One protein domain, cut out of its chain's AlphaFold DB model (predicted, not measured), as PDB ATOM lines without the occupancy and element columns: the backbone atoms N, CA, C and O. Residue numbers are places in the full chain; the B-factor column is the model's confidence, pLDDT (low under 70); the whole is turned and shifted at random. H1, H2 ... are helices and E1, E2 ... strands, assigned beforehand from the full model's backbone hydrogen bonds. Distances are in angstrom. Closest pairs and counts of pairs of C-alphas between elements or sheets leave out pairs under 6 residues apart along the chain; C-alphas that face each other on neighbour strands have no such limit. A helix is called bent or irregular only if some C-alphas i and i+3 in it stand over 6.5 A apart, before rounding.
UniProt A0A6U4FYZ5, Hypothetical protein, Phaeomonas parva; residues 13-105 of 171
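AT A GLANCE: This is residues 13 to 105 of the 171 residues of the protein "Hypothetical protein" of Phaeomonas parva (UniProt A0A6U4FYZ5). Little regular structure: a loose, elongated model, with the hairpin E1-E2 and the long helix H3 towards one end, the short helix H1 among loops at the other, and short H2 between. The printed part has 93 residues, 34 in named elements, ordered E1, E2, H1, H2, H3; the class is mixed, with an antiparallel sheet. The radius of gyration of the C-alphas is 15.7 A; the spans are 49, 30 and 20 A.

IN THESE COORDINATES: E1 is residues 13 to 16, from C-alpha 13 at (-38.038, -8.021, -58.797), and E2 28 to 32. H3, residues 90 to 104, is 21.1 A long and ends at C-alpha 104 (-49.858, 3.763, -73.111). H2 is residues 76 to 80, H1 63 to 67.

HOW THE PARTS SIT: E1 and E2 form an antiparallel hairpin at 170 degrees; N 15 and O 29 are 2.9 A apart, within hydrogen-bond range. The closest C-alphas of E2 and H2, Ile 32 and Ala 77, are 6.1 A apart. H3 is apart from both strands, and H1 from H2 and H3. Every O i to N i+4 pair is within range in H1 and H3; H2, only just irregular with C-alphas 76 and 79 6.7 A apart, has 0 of 1, and 1 of 2 O i to N i+3 pairs.

THE WHOLE: The C-alphas farthest apart, Arg 66 and Leu 104, are 50.7 A apart. The printed part has no cut; the links E1 to E2 and E2 to H1 are long. Residues 60 to 66 and 85 to 86 have pLDDT under 70.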
ATOM      1  N   MET A  13     -38.395  -8.956 -57.729       93.88
ATOM      2  CA  MET A  13     -38.038  -8.021 -58.797       93.88
ATOM      3  C   MET A  13     -38.126  -6.593 -58.295       93.88
ATOM      4  O   MET A  13     -39.127  -6.213 -57.703       93.88
ATOM      5  N   ALA A  14     -37.111  -5.794 -58.600       92.69
ATOM      6  CA  ALA A  14     -37.106  -4.366 -58.334       92.69
ATOM      7  C   ALA A  14     -37.079  -3.581 -59.648       92.69
ATOM      8  O   ALA A  14     -36.406  -3.970 -60.605       92.69
ATOM      9  N   ALA A  15     -37.793  -2.460 -59.686       93.19
ATOM     10  CA  ALA A  15     -37.795  -1.542 -60.814       93.19
ATOM     11  C   ALA A  15     -37.644  -0.101 -60.325       93.19
ATOM     12  O   ALA A  15     -38.430   0.383 -59.511       93.19
ATOM     13  N   SER A  16     -36.646   0.605 -60.861       94.06
ATOM     14  CA  SER A  16     -36.484   2.040 -60.631       94.06
ATOM     15  C   SER A  16     -37.592   2.820 -61.335       94.06
ATOM     16  O   SER A  16     -37.822   2.600 -62.529       94.06
ATOM     17  N   VAL A  17     -38.213   3.782 -60.652       94.69
ATOM     18  CA  VAL A  17     -39.383   4.482 -61.215       94.69
ATOM     19  C   VAL A  17     -39.028   5.548 -62.268       94.69
ATOM     20  O   VAL A  17     -39.849   5.895 -63.111       94.69
ATOM     21  N   HIS A  18     -37.779   6.022 -62.285       94.44
ATOM     22  CA  HIS A  18     -37.356   7.192 -63.073       94.44
ATOM     23  C   HIS A  18     -37.088   6.966 -64.561       94.44
ATOM     24  O   HIS A  18     -36.705   7.891 -65.272       94.44
ATOM     25  N   LYS A  19     -37.213   5.725 -65.030       90.31
ATOM     26  CA  LYS A  19     -36.976   5.375 -66.434       90.31
ATOM     27  C   LYS A  19     -38.315   5.194 -67.136       90.31
ATOM     28  O   LYS A  19     -39.066   6.135 -67.350       90.31
ATOM     29  N   TRP A  20     -38.647   3.944 -67.417       89.88
ATOM     30  CA  TRP A  20     -39.833   3.549 -68.163       89.88
ATOM     31  C   TRP A  20     -41.126   3.567 -67.338       89.88
ATOM     32  O   TRP A  20     -42.169   3.206 -67.868       89.88
ATOM     33  N   LEU A  21     -41.059   3.975 -66.063       92.25
ATOM     34  CA  LEU A  21     -42.229   4.161 -65.198       92.25
ATOM     35  C   LEU A  21     -42.615   5.640 -65.004       92.25
ATOM     36  O   LEU A  21     -43.504   5.930 -64.213       92.25
ATOM     37  N   LEU A  22     -41.971   6.548 -65.751       94.31
ATOM     38  CA  LEU A  22     -42.393   7.944 -65.938       94.31
ATOM     39  C   LEU A  22     -42.593   8.736 -64.632       94.31
ATOM     40  O   LEU A  22     -43.521   9.527 -64.504       94.31
ATOM     41  N   SER A  23     -41.709   8.528 -63.659       95.62
ATOM     42  CA  SER A  23     -41.762   9.149 -62.331       95.62
ATOM     43  C   SER A  23     -40.431   9.847 -62.001       95.62
ATOM     44  O   SER A  23     -39.435   9.593 -62.670       95.62
ATOM     45  N   PRO A  24     -40.334  10.735 -60.997       94.00
ATOM     46  CA  PRO A  24     -39.047  11.300 -60.577       94.00
ATOM     47  C   PRO A  24     -38.091  10.262 -59.968       94.00
ATOM     48  O   PRO A  24     -38.482   9.166 -59.567       94.00
ATOM     49  N   TYR A  25     -36.815  10.638 -59.856       92.19
ATOM     50  CA  TYR A  25     -35.811   9.900 -59.083       92.19
ATOM     51  C   TYR A  25     -36.189   9.786 -57.596       92.19
ATOM     52  O   TYR A  25     -36.956  10.589 -57.071       92.19
ATOM     53  N   GLY A  26     -35.596   8.803 -56.909       89.44
ATOM     54  CA  GLY A  26     -35.724   8.650 -55.454       89.44
ATOM     55  C   GLY A  26     -36.679   7.554 -54.983       89.44
ATOM     56  O   GLY A  26     -36.933   7.458 -53.788       89.44
ATOM     57  N   MET A  27     -37.193   6.705 -55.882       91.25
ATOM     58  CA  MET A  27     -38.003   5.542 -55.503       91.25
ATOM     59  C   MET A  27     -37.765   4.338 -56.422       91.25
ATOM     60  O   MET A  27     -37.375   4.470 -57.587       91.25
ATOM     61  N   SER A  28     -38.007   3.145 -55.883       92.62
ATOM     62  CA  SER A  28     -38.123   1.900 -56.640       92.62
ATOM     63  C   SER A  28     -39.342   1.126 -56.154       92.62
ATOM     64  O   SER A  28     -39.704   1.212 -54.985       92.62
ATOM     65  N   LEU A  29     -39.962   0.373 -57.055       92.88
ATOM     66  CA  LEU A  29     -41.030  -0.566 -56.729       92.88
ATOM     67  C   LEU A  29     -40.434  -1.961 -56.620       92.88
ATOM     68  O   LEU A  29     -39.584  -2.328 -57.434       92.88
ATOM     69  N   VAL A  30     -40.903  -2.742 -55.649       92.25
ATOM     70  CA  VAL A  30     -40.488  -4.131 -55.474       92.25
ATOM     71  C   VAL A  30     -41.692  -5.064 -55.555       92.25
ATOM     72  O   VAL A  30     -42.725  -4.853 -54.929       92.25
ATOM     73  N   TYR A  31     -41.554  -6.110 -56.357       93.25
ATOM     74  CA  TYR A  31     -42.425  -7.271 -56.350       93.25
ATOM     75  C   TYR A  31     -41.771  -8.366 -55.512       93.25
ATOM     76  O   TYR A  31     -40.617  -8.720 -55.757       93.25
ATOM     77  N   ILE A  32     -42.531  -8.926 -54.572       93.44
ATOM     78  CA  ILE A  32     -42.127 -10.062 -53.743       93.44
ATOM     79  C   ILE A  32     -43.142 -11.188 -53.923       93.44
ATOM     80  O   ILE A  32     -44.345 -10.982 -53.723       93.44
ATOM     81  N   HIS A  33     -42.668 -12.385 -54.264       94.44
ATOM     82  CA  HIS A  33     -43.529 -13.543 -54.449       94.44
ATOM     83  C   HIS A  33     -44.283 -13.902 -53.146       94.44
ATOM     84  O   HIS A  33     -43.658 -13.950 -52.082       94.44
ATOM     85  N   PRO A  34     -45.596 -14.229 -53.201       93.12
ATOM     86  CA  PRO A  34     -46.421 -14.496 -52.014       93.12
ATOM     87  C   PRO A  34     -45.871 -15.532 -51.035       93.12
ATOM     88  O   PRO A  34     -46.074 -15.410 -49.830       93.12
ATOM     89  N   ARG A  35     -45.115 -16.518 -51.535       92.88
ATOM     90  CA  ARG A  35     -44.457 -17.541 -50.701       92.88
ATOM     91  C   ARG A  35     -43.537 -16.963 -49.619       92.88
ATOM     92  O   ARG A  35     -43.310 -17.628 -48.621       92.88
ATOM     93  N   PHE A  36     -43.023 -15.749 -49.816       92.38
ATOM     94  CA  PHE A  36     -42.132 -15.082 -48.867       92.38
ATOM     95  C   PHE A  36     -42.862 -14.158 -47.890       92.38
ATOM     96  O   PHE A  36     -42.257 -13.690 -46.932       92.38
ATOM     97  N   HIS A  37     -44.152 -13.875 -48.101       90.38
ATOM     98  CA  HIS A  37     -44.874 -12.885 -47.290       90.38
ATOM     99  C   HIS A  37     -45.003 -13.307 -45.824       90.38
ATOM    100  O   HIS A  37     -45.058 -12.444 -44.958       90.38
ATOM    101  N   ALA A  38     -45.051 -14.613 -45.542       85.81
ATOM    102  CA  ALA A  38     -45.170 -15.139 -44.182       85.81
ATOM    103  C   ALA A  38     -43.826 -15.527 -43.547       85.81
ATOM    104  O   ALA A  38     -43.722 -15.550 -42.327       85.81
ATOM    105  N   THR A  39     -42.813 -15.845 -44.357       87.19
ATOM    106  CA  THR A  39     -41.553 -16.432 -43.873       87.19
ATOM    107  C   THR A  39     -40.424 -15.422 -43.738       87.19
ATOM    108  O   THR A  39     -39.414 -15.733 -43.120       87.19
ATOM    109  N   TRP A  40     -40.543 -14.251 -44.365       84.31
ATOM    110  CA  TRP A  40     -39.467 -13.270 -44.380       84.31
ATOM    111  C   TRP A  40     -39.560 -12.306 -43.196       84.31
ATOM    112  O   TRP A  40     -40.626 -11.737 -42.920       84.31
ATOM    113  N   GLU A  41     -38.415 -12.095 -42.555       83.81
ATOM    114  CA  GLU A  41     -38.227 -11.152 -41.460       83.81
ATOM    115  C   GLU A  41     -37.842  -9.764 -42.006       83.81
ATOM    116  O   GLU A  41     -36.867  -9.653 -42.759       83.81
ATOM    117  N   PRO A  42     -38.621  -8.703 -41.716       79.50
ATOM    118  CA  PRO A  42     -38.294  -7.350 -42.156       79.50
ATOM    119  C   PRO A  42     -36.907  -6.915 -41.677       79.50
ATOM    120  O   PRO A  42     -36.509  -7.215 -40.557       79.50
ATOM    121  N   LEU A  43     -36.189  -6.158 -42.512       78.62
ATOM    122  CA  LEU A  43     -34.903  -5.571 -42.115       78.62
ATOM    123  C   LEU A  43     -35.079  -4.511 -41.015       78.62
ATOM    124  O   LEU A  43     -34.175  -4.283 -40.217       78.62
ATOM    125  N   GLU A  44     -36.233  -3.850 -40.997       78.50
ATOM    126  CA  GLU A  44     -36.566  -2.798 -40.050       78.50
ATOM    127  C   GLU A  44     -38.013  -2.981 -39.573       78.50
ATOM    128  O   GLU A  44     -38.907  -3.346 -40.340       78.50
ATOM    129  N   PHE A  45     -38.219  -2.791 -38.271       80.62
ATOM    130  CA  PHE A  45     -39.462  -3.110 -37.569       80.62
ATOM    131  C   PHE A  45     -40.249  -1.848 -37.193       80.62
ATOM    132  O   PHE A  45     -40.666  -1.695 -36.040       80.62
ATOM    133  N   HIS A  46     -40.464  -0.964 -38.170       79.56
ATOM    134  CA  HIS A  46     -41.166   0.309 -37.988       79.56
ATOM    135  C   HIS A  46     -42.564   0.123 -37.394       79.56
ATOM    136  O   HIS A  46     -43.278  -0.833 -37.725       79.56
ATOM    137  N   GLU A  47     -43.034   1.103 -36.624       81.31
ATOM    138  CA  GLU A  47     -44.393   1.116 -36.086       81.31
ATOM    139  C   GLU A  47     -45.445   1.103 -37.201       81.31
ATOM    140  O   GLU A  47     -46.402   0.333 -37.165       81.31
ATOM    141  N   ARG A  48     -45.208   1.856 -38.279       81.38
ATOM    142  CA  ARG A  48     -46.099   1.902 -39.459       81.38
ATOM    143  C   ARG A  48     -46.138   0.620 -40.292       81.38
ATOM    144  O   ARG A  48     -46.817   0.573 -41.315       81.38
ATOM    145  N   ARG A  49     -45.385  -0.408 -39.897       84.50
ATOM    146  CA  ARG A  49     -45.395  -1.741 -40.514       84.50
ATOM    147  C   ARG A  49     -46.013  -2.791 -39.599       84.50
ATOM    148  O   ARG A  49     -45.915  -3.982 -39.893       84.50
ATOM    149  N   ARG A  50     -46.688  -2.373 -38.529       85.56
ATOM    150  CA  ARG A  50     -47.438  -3.250 -37.625       85.56
ATOM    151  C   ARG A  50     -48.908  -3.333 -38.026       85.56
ATOM    152  O   ARG A  50     -49.475  -2.426 -38.623       85.56
ATOM    153  N   ARG A  51     -49.544  -4.460 -37.717       85.62
ATOM    154  CA  ARG A  51     -50.966  -4.678 -37.999       85.62
ATOM    155  C   ARG A  51     -51.813  -3.596 -37.315       85.62
ATOM    156  O   ARG A  51     -51.692  -3.398 -36.111       85.62
ATOM    157  N   GLY A  52     -52.702  -2.964 -38.084       84.12
ATOM    158  CA  GLY A  52     -53.594  -1.906 -37.604       84.12
ATOM    159  C   GLY A  52     -52.999  -0.497 -37.656       84.12
ATOM    160  O   GLY A  52     -53.654   0.435 -37.196       84.12
ATOM    161  N   SER A  53     -51.797  -0.326 -38.223       82.50
ATOM    162  CA  SER A  53     -51.127   0.978 -38.333       82.50
ATOM    163  C   SER A  53     -51.792   1.991 -39.264       82.50
ATOM    164  O   SER A  53     -51.373   3.140 -39.334       82.50
ATOM    165  N   ASP A  54     -52.808   1.565 -40.002       82.56
ATOM    166  CA  ASP A  54     -53.682   2.374 -40.845       82.56
ATOM    167  C   ASP A  54     -54.961   2.836 -40.122       82.56
ATOM    168  O   ASP A  54     -55.752   3.591 -40.691       82.56
ATOM    169  N   SER A  55     -55.174   2.412 -38.871       83.44
ATOM    170  CA  SER A  55     -56.326   2.823 -38.069       83.44
ATOM    171  C   SER A  55     -56.241   4.293 -37.659       83.44
ATOM    172  O   SER A  55     -55.192   4.780 -37.242       83.44
ATOM    173  N   ALA A  56     -57.383   4.986 -37.643       80.38
ATOM    174  CA  ALA A  56     -57.497   6.328 -37.064       80.38
ATOM    175  C   ALA A  56     -57.180   6.366 -35.556       80.38
ATOM    176  O   ALA A  56     -56.875   7.421 -35.012       80.38
ATOM    177  N   THR A  57     -57.245   5.215 -34.882       80.56
ATOM    178  CA  THR A  57     -56.882   5.061 -33.467       80.56
ATOM    179  C   THR A  57     -55.403   4.719 -33.267       80.56
ATOM    180  O   THR A  57     -55.017   4.359 -32.157       80.56
ATOM    181  N   TRP A  58     -54.588   4.741 -34.330       83.06
ATOM    182  CA  TRP A  58     -53.158   4.471 -34.236       83.06
ATOM    183  C   TRP A  58     -52.444   5.631 -33.542       83.06
ATOM    184  O   TRP A  58     -52.276   6.709 -34.111       83.06
ATOM    185  N   ASP A  59     -52.043   5.407 -32.295       78.44
ATOM    186  CA  ASP A  59     -51.441   6.419 -31.434       78.44
ATOM    187  C   ASP A  59     -49.948   6.139 -31.210       78.44
ATOM    188  O   ASP A  59     -49.551   5.504 -30.232       78.44
ATOM    189  N   GLU A  60     -49.115   6.639 -32.131       69.88
ATOM    190  CA  GLU A  60     -47.647   6.520 -32.082       69.88
ATOM    191  C   GLU A  60     -47.037   7.191 -30.832       69.88
ATOM    192  O   GLU A  60     -45.920   6.859 -30.439       69.88
ATOM    193  N   VAL A  61     -47.743   8.145 -30.209       66.75
ATOM    194  CA  VAL A  61     -47.176   9.040 -29.183       66.75
ATOM    195  C   VAL A  61     -47.666   8.685 -27.770       66.75
ATOM    196  O   VAL A  61     -46.925   8.879 -26.806       66.75
ATOM    197  N   GLY A  62     -48.870   8.128 -27.624       68.38
ATOM    198  CA  GLY A  62     -49.504   7.825 -26.336       68.38
ATOM    199  C   GLY A  62     -49.559   6.335 -25.982       68.38
ATOM    200  O   GLY A  62     -48.688   5.822 -25.285       68.38
ATOM    201  N   ALA A  63     -50.604   5.610 -26.380       58.94
ATOM    202  CA  ALA A  63     -50.841   4.239 -25.902       58.94
ATOM    203  C   ALA A  63     -49.677   3.271 -26.210       58.94
ATOM    204  O   ALA A  63     -49.361   2.397 -25.399       58.94
ATOM    205  N   MET A  64     -49.002   3.459 -27.346       68.06
ATOM    206  CA  MET A  64     -47.937   2.569 -27.819       68.06
ATOM    207  C   MET A  64     -46.576   2.819 -27.154       68.06
ATOM    208  O   MET A  64     -45.748   1.912 -27.120       68.06
ATOM    209  N   THR A  65     -46.358   3.991 -26.541       63.97
ATOM    210  CA  THR A  65     -45.177   4.238 -25.691       63.97
ATOM    211  C   THR A  65     -45.320   3.595 -24.309       63.97
ATOM    212  O   THR A  65     -44.313   3.265 -23.686       63.97
ATOM    213  N   ARG A  66     -46.558   3.364 -23.839       66.75
ATOM    214  CA  ARG A  66     -46.848   2.758 -22.526       66.75
ATOM    215  C   ARG A  66     -47.087   1.245 -22.572       66.75
ATOM    216  O   ARG A  66     -46.670   0.553 -21.650       66.75
ATOM    217  N   ALA A  67     -47.777   0.747 -23.598       74.38
ATOM    218  CA  ALA A  67     -48.145  -0.669 -23.737       74.38
ATOM    219  C   ALA A  67     -47.273  -1.444 -24.744       74.38
ATOM    220  O   ALA A  67     -47.365  -2.667 -24.809       74.38
ATOM    221  N   GLY A  68     -46.417  -0.747 -25.500       73.06
ATOM    222  CA  GLY A  68     -45.608  -1.324 -26.571       73.06
ATOM    223  C   GLY A  68     -46.348  -1.429 -27.910       73.06
ATOM    224  O   GLY A  68     -47.564  -1.250 -28.004       73.06
ATOM    225  N   TYR A  69     -45.585  -1.704 -28.973       74.69
ATOM    226  CA  TYR A  69     -46.122  -1.914 -30.318       74.69
ATOM    227  C   TYR A  69     -46.645  -3.350 -30.492       74.69
ATOM    228  O   TYR A  69     -46.026  -4.276 -29.974       74.69
ATOM    229  N   PRO A  70     -47.730  -3.578 -31.259       78.88
ATOM    230  CA  PRO A  70     -48.130  -4.908 -31.683       78.88
ATOM    231  C   PRO A  70     -46.985  -5.611 -32.404       78.88
ATOM    232  O   PRO A  70     -46.381  -5.049 -33.318       78.88
ATOM    233  N   ASP A  71     -46.745  -6.871 -32.057       80.31
ATOM    234  CA  ASP A  71     -45.662  -7.638 -32.674       80.31
ATOM    235  C   ASP A  71     -45.969  -8.016 -34.124       80.31
ATOM    236  O   ASP A  71     -45.078  -8.048 -34.972       80.31
ATOM    237  N   ALA A  72     -47.244  -8.256 -34.438       85.75
ATOM    238  CA  ALA A  72     -47.650  -8.741 -35.748       85.75
ATOM    239  C   ALA A  72     -47.390  -7.693 -36.854       85.75
ATOM    240  O   ALA A  72     -47.965  -6.602 -36.807       85.75
ATOM    241  N   PRO A  73     -46.596  -8.016 -37.893       84.50
ATOM    242  CA  PRO A  73     -46.388  -7.131 -39.036       84.50
ATOM    243  C   PRO A  73     -47.628  -7.034 -39.937       84.50
ATOM    244  O   PRO A  73     -48.512  -7.901 -39.922       84.50
ATOM    245  N   VAL A  74     -47.659  -6.003 -40.786       86.75
ATOM    246  CA  VAL A  74     -48.644  -5.876 -41.867       86.75
ATOM    247  C   VAL A  74     -48.607  -7.107 -42.790       86.75
ATOM    248  O   VAL A  74     -47.542  -7.696 -43.034       86.75
ATOM    249  N   PRO A  75     -49.769  -7.555 -43.293       86.12
ATOM    250  CA  PRO A  75     -49.824  -8.685 -44.206       86.12
ATOM    251  C   PRO A  75     -49.189  -8.344 -45.561       86.12
ATOM    252  O   PRO A  75     -49.145  -7.193 -45.995       86.12
ATOM    253  N   GLY A  76     -48.738  -9.379 -46.265       89.44
ATOM    254  CA  GLY A  76     -48.286  -9.257 -47.648       89.44
ATOM    255  C   GLY A  76     -46.915  -8.598 -47.817       89.44
ATOM    256  O   GLY A  76     -46.071  -8.621 -46.920       89.44
ATOM    257  N   ALA A  77     -46.701  -8.015 -49.000       89.69
ATOM    258  CA  ALA A  77     -45.427  -7.420 -49.402       89.69
ATOM    259  C   ALA A  77     -45.132  -6.051 -48.755       89.69
ATOM    260  O   ALA A  77     -43.993  -5.602 -48.792       89.69
ATOM    261  N   ALA A  78     -46.113  -5.403 -48.116       84.94
ATOM    262  CA  ALA A  78     -45.922  -4.090 -47.486       84.94
ATOM    263  C   ALA A  78     -44.909  -4.106 -46.323       84.94
ATOM    264  O   ALA A  78     -44.419  -3.056 -45.918       84.94
ATOM    265  N   ARG A  79     -44.567  -5.290 -45.798       84.38
ATOM    266  CA  ARG A  79     -43.498  -5.481 -44.802       84.38
ATOM    267  C   ARG A  79     -42.081  -5.265 -45.347       84.38
ATOM    268  O   ARG A  79     -41.147  -5.194 -44.563       84.38
ATOM    269  N   PHE A  80     -41.923  -5.255 -46.672       86.12
ATOM    270  CA  PHE A  80     -40.639  -5.081 -47.363       86.12
ATOM    271  C   PHE A  80     -40.410  -3.641 -47.815       86.12
ATOM    272  O   PHE A  80     -39.388  -3.346 -48.434       86.12
ATOM    273  N   ASP A  81     -41.373  -2.757 -47.569       84.75
ATOM    274  CA  ASP A  81     -41.198  -1.354 -47.878       84.75
ATOM    275  C   ASP A  81     -40.032  -0.783 -47.070       84.75
ATOM    276  O   ASP A  81     -39.760  -1.204 -45.943       84.75
ATOM    277  N   ALA A  82     -39.374   0.225 -47.638       79.50
ATOM    278  CA  ALA A  82     -38.377   0.984 -46.907       79.50
ATOM    279  C   ALA A  82     -38.986   1.550 -45.609       79.50
ATOM    280  O   ALA A  82     -40.106   2.080 -45.610       79.50
ATOM    281  N   GLY A  83     -38.233   1.410 -44.519       74.06
ATOM    282  CA  GLY A  83     -38.538   2.018 -43.232       74.06
ATOM    283  C   GLY A  83     -38.575   3.545 -43.286       74.06
ATOM    284  O   GLY A  83     -38.133   4.168 -44.256       74.06
ATOM    285  N   GLY A  84     -39.082   4.154 -42.217       72.88
ATOM    286  CA  GLY A  84     -39.214   5.604 -42.098       72.88
ATOM    287  C   GLY A  84     -40.469   6.172 -42.768       72.88
ATOM    288  O   GLY A  84     -41.370   5.458 -43.217       72.88
ATOM    289  N   ARG A  85     -40.553   7.507 -42.821       67.50
ATOM    290  CA  ARG A  85     -41.687   8.204 -43.444       67.50
ATOM    291  C   ARG A  85     -41.474   8.280 -44.960       67.50
ATOM    292  O   ARG A  85     -40.463   8.844 -45.386       67.50
ATOM    293  N   PRO A  86     -42.403   7.755 -45.783       69.75
ATOM    294  CA  PRO A  86     -42.284   7.871 -47.227       69.75
ATOM    295  C   PRO A  86     -42.289   9.347 -47.616       69.75
ATOM    296  O   PRO A  86     -42.990  10.148 -46.998       69.75
ATOM    297  N   ASN A  87     -41.532   9.706 -48.655       79.56
ATOM    298  CA  ASN A  87     -41.602  11.050 -49.210       79.56
ATOM    299  C   ASN A  87     -43.038  11.286 -49.722       79.56
ATOM    300  O   ASN A  87     -43.425  10.668 -50.724       79.56
ATOM    301  N   PRO A  88     -43.825  12.161 -49.063       83.12
ATOM    302  CA  PRO A  88     -45.247  12.306 -49.359       83.12
ATOM    303  C   PRO A  88     -45.490  12.917 -50.742       83.12
ATOM    304  O   PRO A  88     -46.599  12.832 -51.258       83.12
ATOM    305  N   VAL A  89     -44.458  13.498 -51.360       90.69
ATOM    306  CA  VAL A  89     -44.512  14.076 -52.706       90.69
ATOM    307  C   VAL A  89     -44.273  13.013 -53.778       90.69
ATOM    308  O   VAL A  89     -44.953  12.999 -54.800       90.69
ATOM    309  N   VAL A  90     -43.335  12.086 -53.552       90.50
ATOM    310  CA  VAL A  90     -42.922  11.126 -54.591       90.50
ATOM    311  C   VAL A  90     -43.981  10.050 -54.823       90.50
ATOM    312  O   VAL A  90     -44.207   9.677 -55.968       90.50
ATOM    313  N   VAL A  91     -44.669   9.573 -53.780       91.00
ATOM    314  CA  VAL A  91     -45.676   8.501 -53.930       91.00
ATOM    315  C   VAL A  91     -46.828   8.904 -54.874       91.00
ATOM    316  O   VAL A  91     -47.110   8.138 -55.799       91.00
ATOM    317  N   PRO A  92     -47.466  10.088 -54.736       94.06
ATOM    318  CA  PRO A  92     -48.455  10.554 -55.709       94.06
ATOM    319  C   PRO A  92     -47.893  10.668 -57.129       94.06
ATOM    320  O   PRO A  92     -48.544  10.232 -58.071       94.06
ATOM    321  N   MET A  93     -46.669  11.179 -57.297       95.62
ATOM    322  CA  MET A  93     -46.048  11.298 -58.622       95.62
ATOM    323  C   MET A  93     -45.810   9.930 -59.277       95.62
ATOM    324  O   MET A  93     -46.028   9.775 -60.476       95.62
ATOM    325  N   VAL A  94     -45.414   8.923 -58.492       95.44
ATOM    326  CA  VAL A  94     -45.267   7.539 -58.969       95.44
ATOM    327  C   VAL A  94     -46.608   6.985 -59.430       95.44
ATOM    328  O   VAL A  94     -46.671   6.338 -60.474       95.44
ATOM    329  N   ARG A  95     -47.688   7.248 -58.687       95.31
ATOM    330  CA  ARG A  95     -49.039   6.830 -59.075       95.31
ATOM    331  C   ARG A  95     -49.437   7.418 -60.429       95.31
ATOM    332  O   ARG A  95     -49.894   6.663 -61.284       95.31
ATOM    333  N   GLU A  96     -49.225   8.717 -60.635       97.00
ATOM    334  CA  GLU A  96     -49.536   9.374 -61.912       97.00
ATOM    335  C   GLU A  96     -48.680   8.816 -63.062       97.00
ATOM    336  O   GLU A  96     -49.210   8.467 -64.116       97.00
ATOM    337  N   GLY A  97     -47.372   8.624 -62.845       95.44
ATOM    338  CA  GLY A  97     -46.478   8.016 -63.838       95.44
ATOM    339  C   GLY A  97     -46.912   6.603 -64.246       95.44
ATOM    340  O   GLY A  97     -46.966   6.278 -65.435       95.44
ATOM    341  N   LEU A  98     -47.305   5.769 -63.276       94.44
ATOM    342  CA  LEU A  98     -47.866   4.443 -63.544       94.44
ATOM    343  C   LEU A  98     -49.204   4.514 -64.291       94.44
ATOM    344  O   LEU A  98     -49.445   3.671 -65.154       94.44
ATOM    345  N   GLY A  99     -50.044   5.510 -63.998       95.88
ATOM    346  CA  GLY A  99     -51.274   5.785 -64.744       95.88
ATOM    347  C   GLY A  99     -50.995   5.964 -66.235       95.88
ATOM    348  O   GLY A  99     -51.528   5.218 -67.057       95.88
ATOM    349  N   VAL A 100     -50.045   6.841 -66.574       94.62
ATOM    350  CA  VAL A 100     -49.616   7.064 -67.967       94.62
ATOM    351  C   VAL A 100     -49.088   5.776 -68.608       94.62
ATOM    352  O   VAL A 100     -49.420   5.457 -69.748       94.62
ATOM    353  N   VAL A 101     -48.288   4.981 -67.890       91.75
ATOM    354  CA  VAL A 101     -47.778   3.701 -68.416       91.75
ATOM    355  C   VAL A 101     -48.911   2.720 -68.732       91.75
ATOM    356  O   VAL A 101     -48.866   2.032 -69.759       91.75
ATOM    357  N   LEU A 102     -49.924   2.637 -67.868       91.31
ATOM    358  CA  LEU A 102     -51.088   1.777 -68.077       91.31
ATOM    359  C   LEU A 102     -51.920   2.242 -69.280       91.31
ATOM    360  O   LEU A 102     -52.346   1.403 -70.077       91.31
ATOM    361  N   GLU A 103     -52.080   3.554 -69.460       93.94
ATOM    362  CA  GLU A 103     -52.762   4.154 -70.615       93.94
ATOM    363  C   GLU A 103     -52.030   3.894 -71.934       93.94
ATOM    364  O   GLU A 103     -52.648   3.468 -72.916       93.94
ATOM    365  N   LEU A 104     -50.702   4.069 -71.951       90.19
ATOM    366  CA  LEU A 104     -49.858   3.763 -73.111       90.19
ATOM    367  C   LEU A 104     -49.910   2.276 -73.481       90.19
ATOM    368  O   LEU A 104     -49.740   1.927 -74.651       90.19
ATOM    369  N   ARG A 105     -50.195   1.414 -72.494       88.69
ATOM    370  CA  ARG A 105     -50.192  -0.053 -72.557       88.69
ATOM    371  C   ARG A 105     -48.806  -0.577 -72.940       88.69
ATOM    372  O   ARG A 105     -48.440  -0.533 -74.114       88.69
TER     373      ARG A 105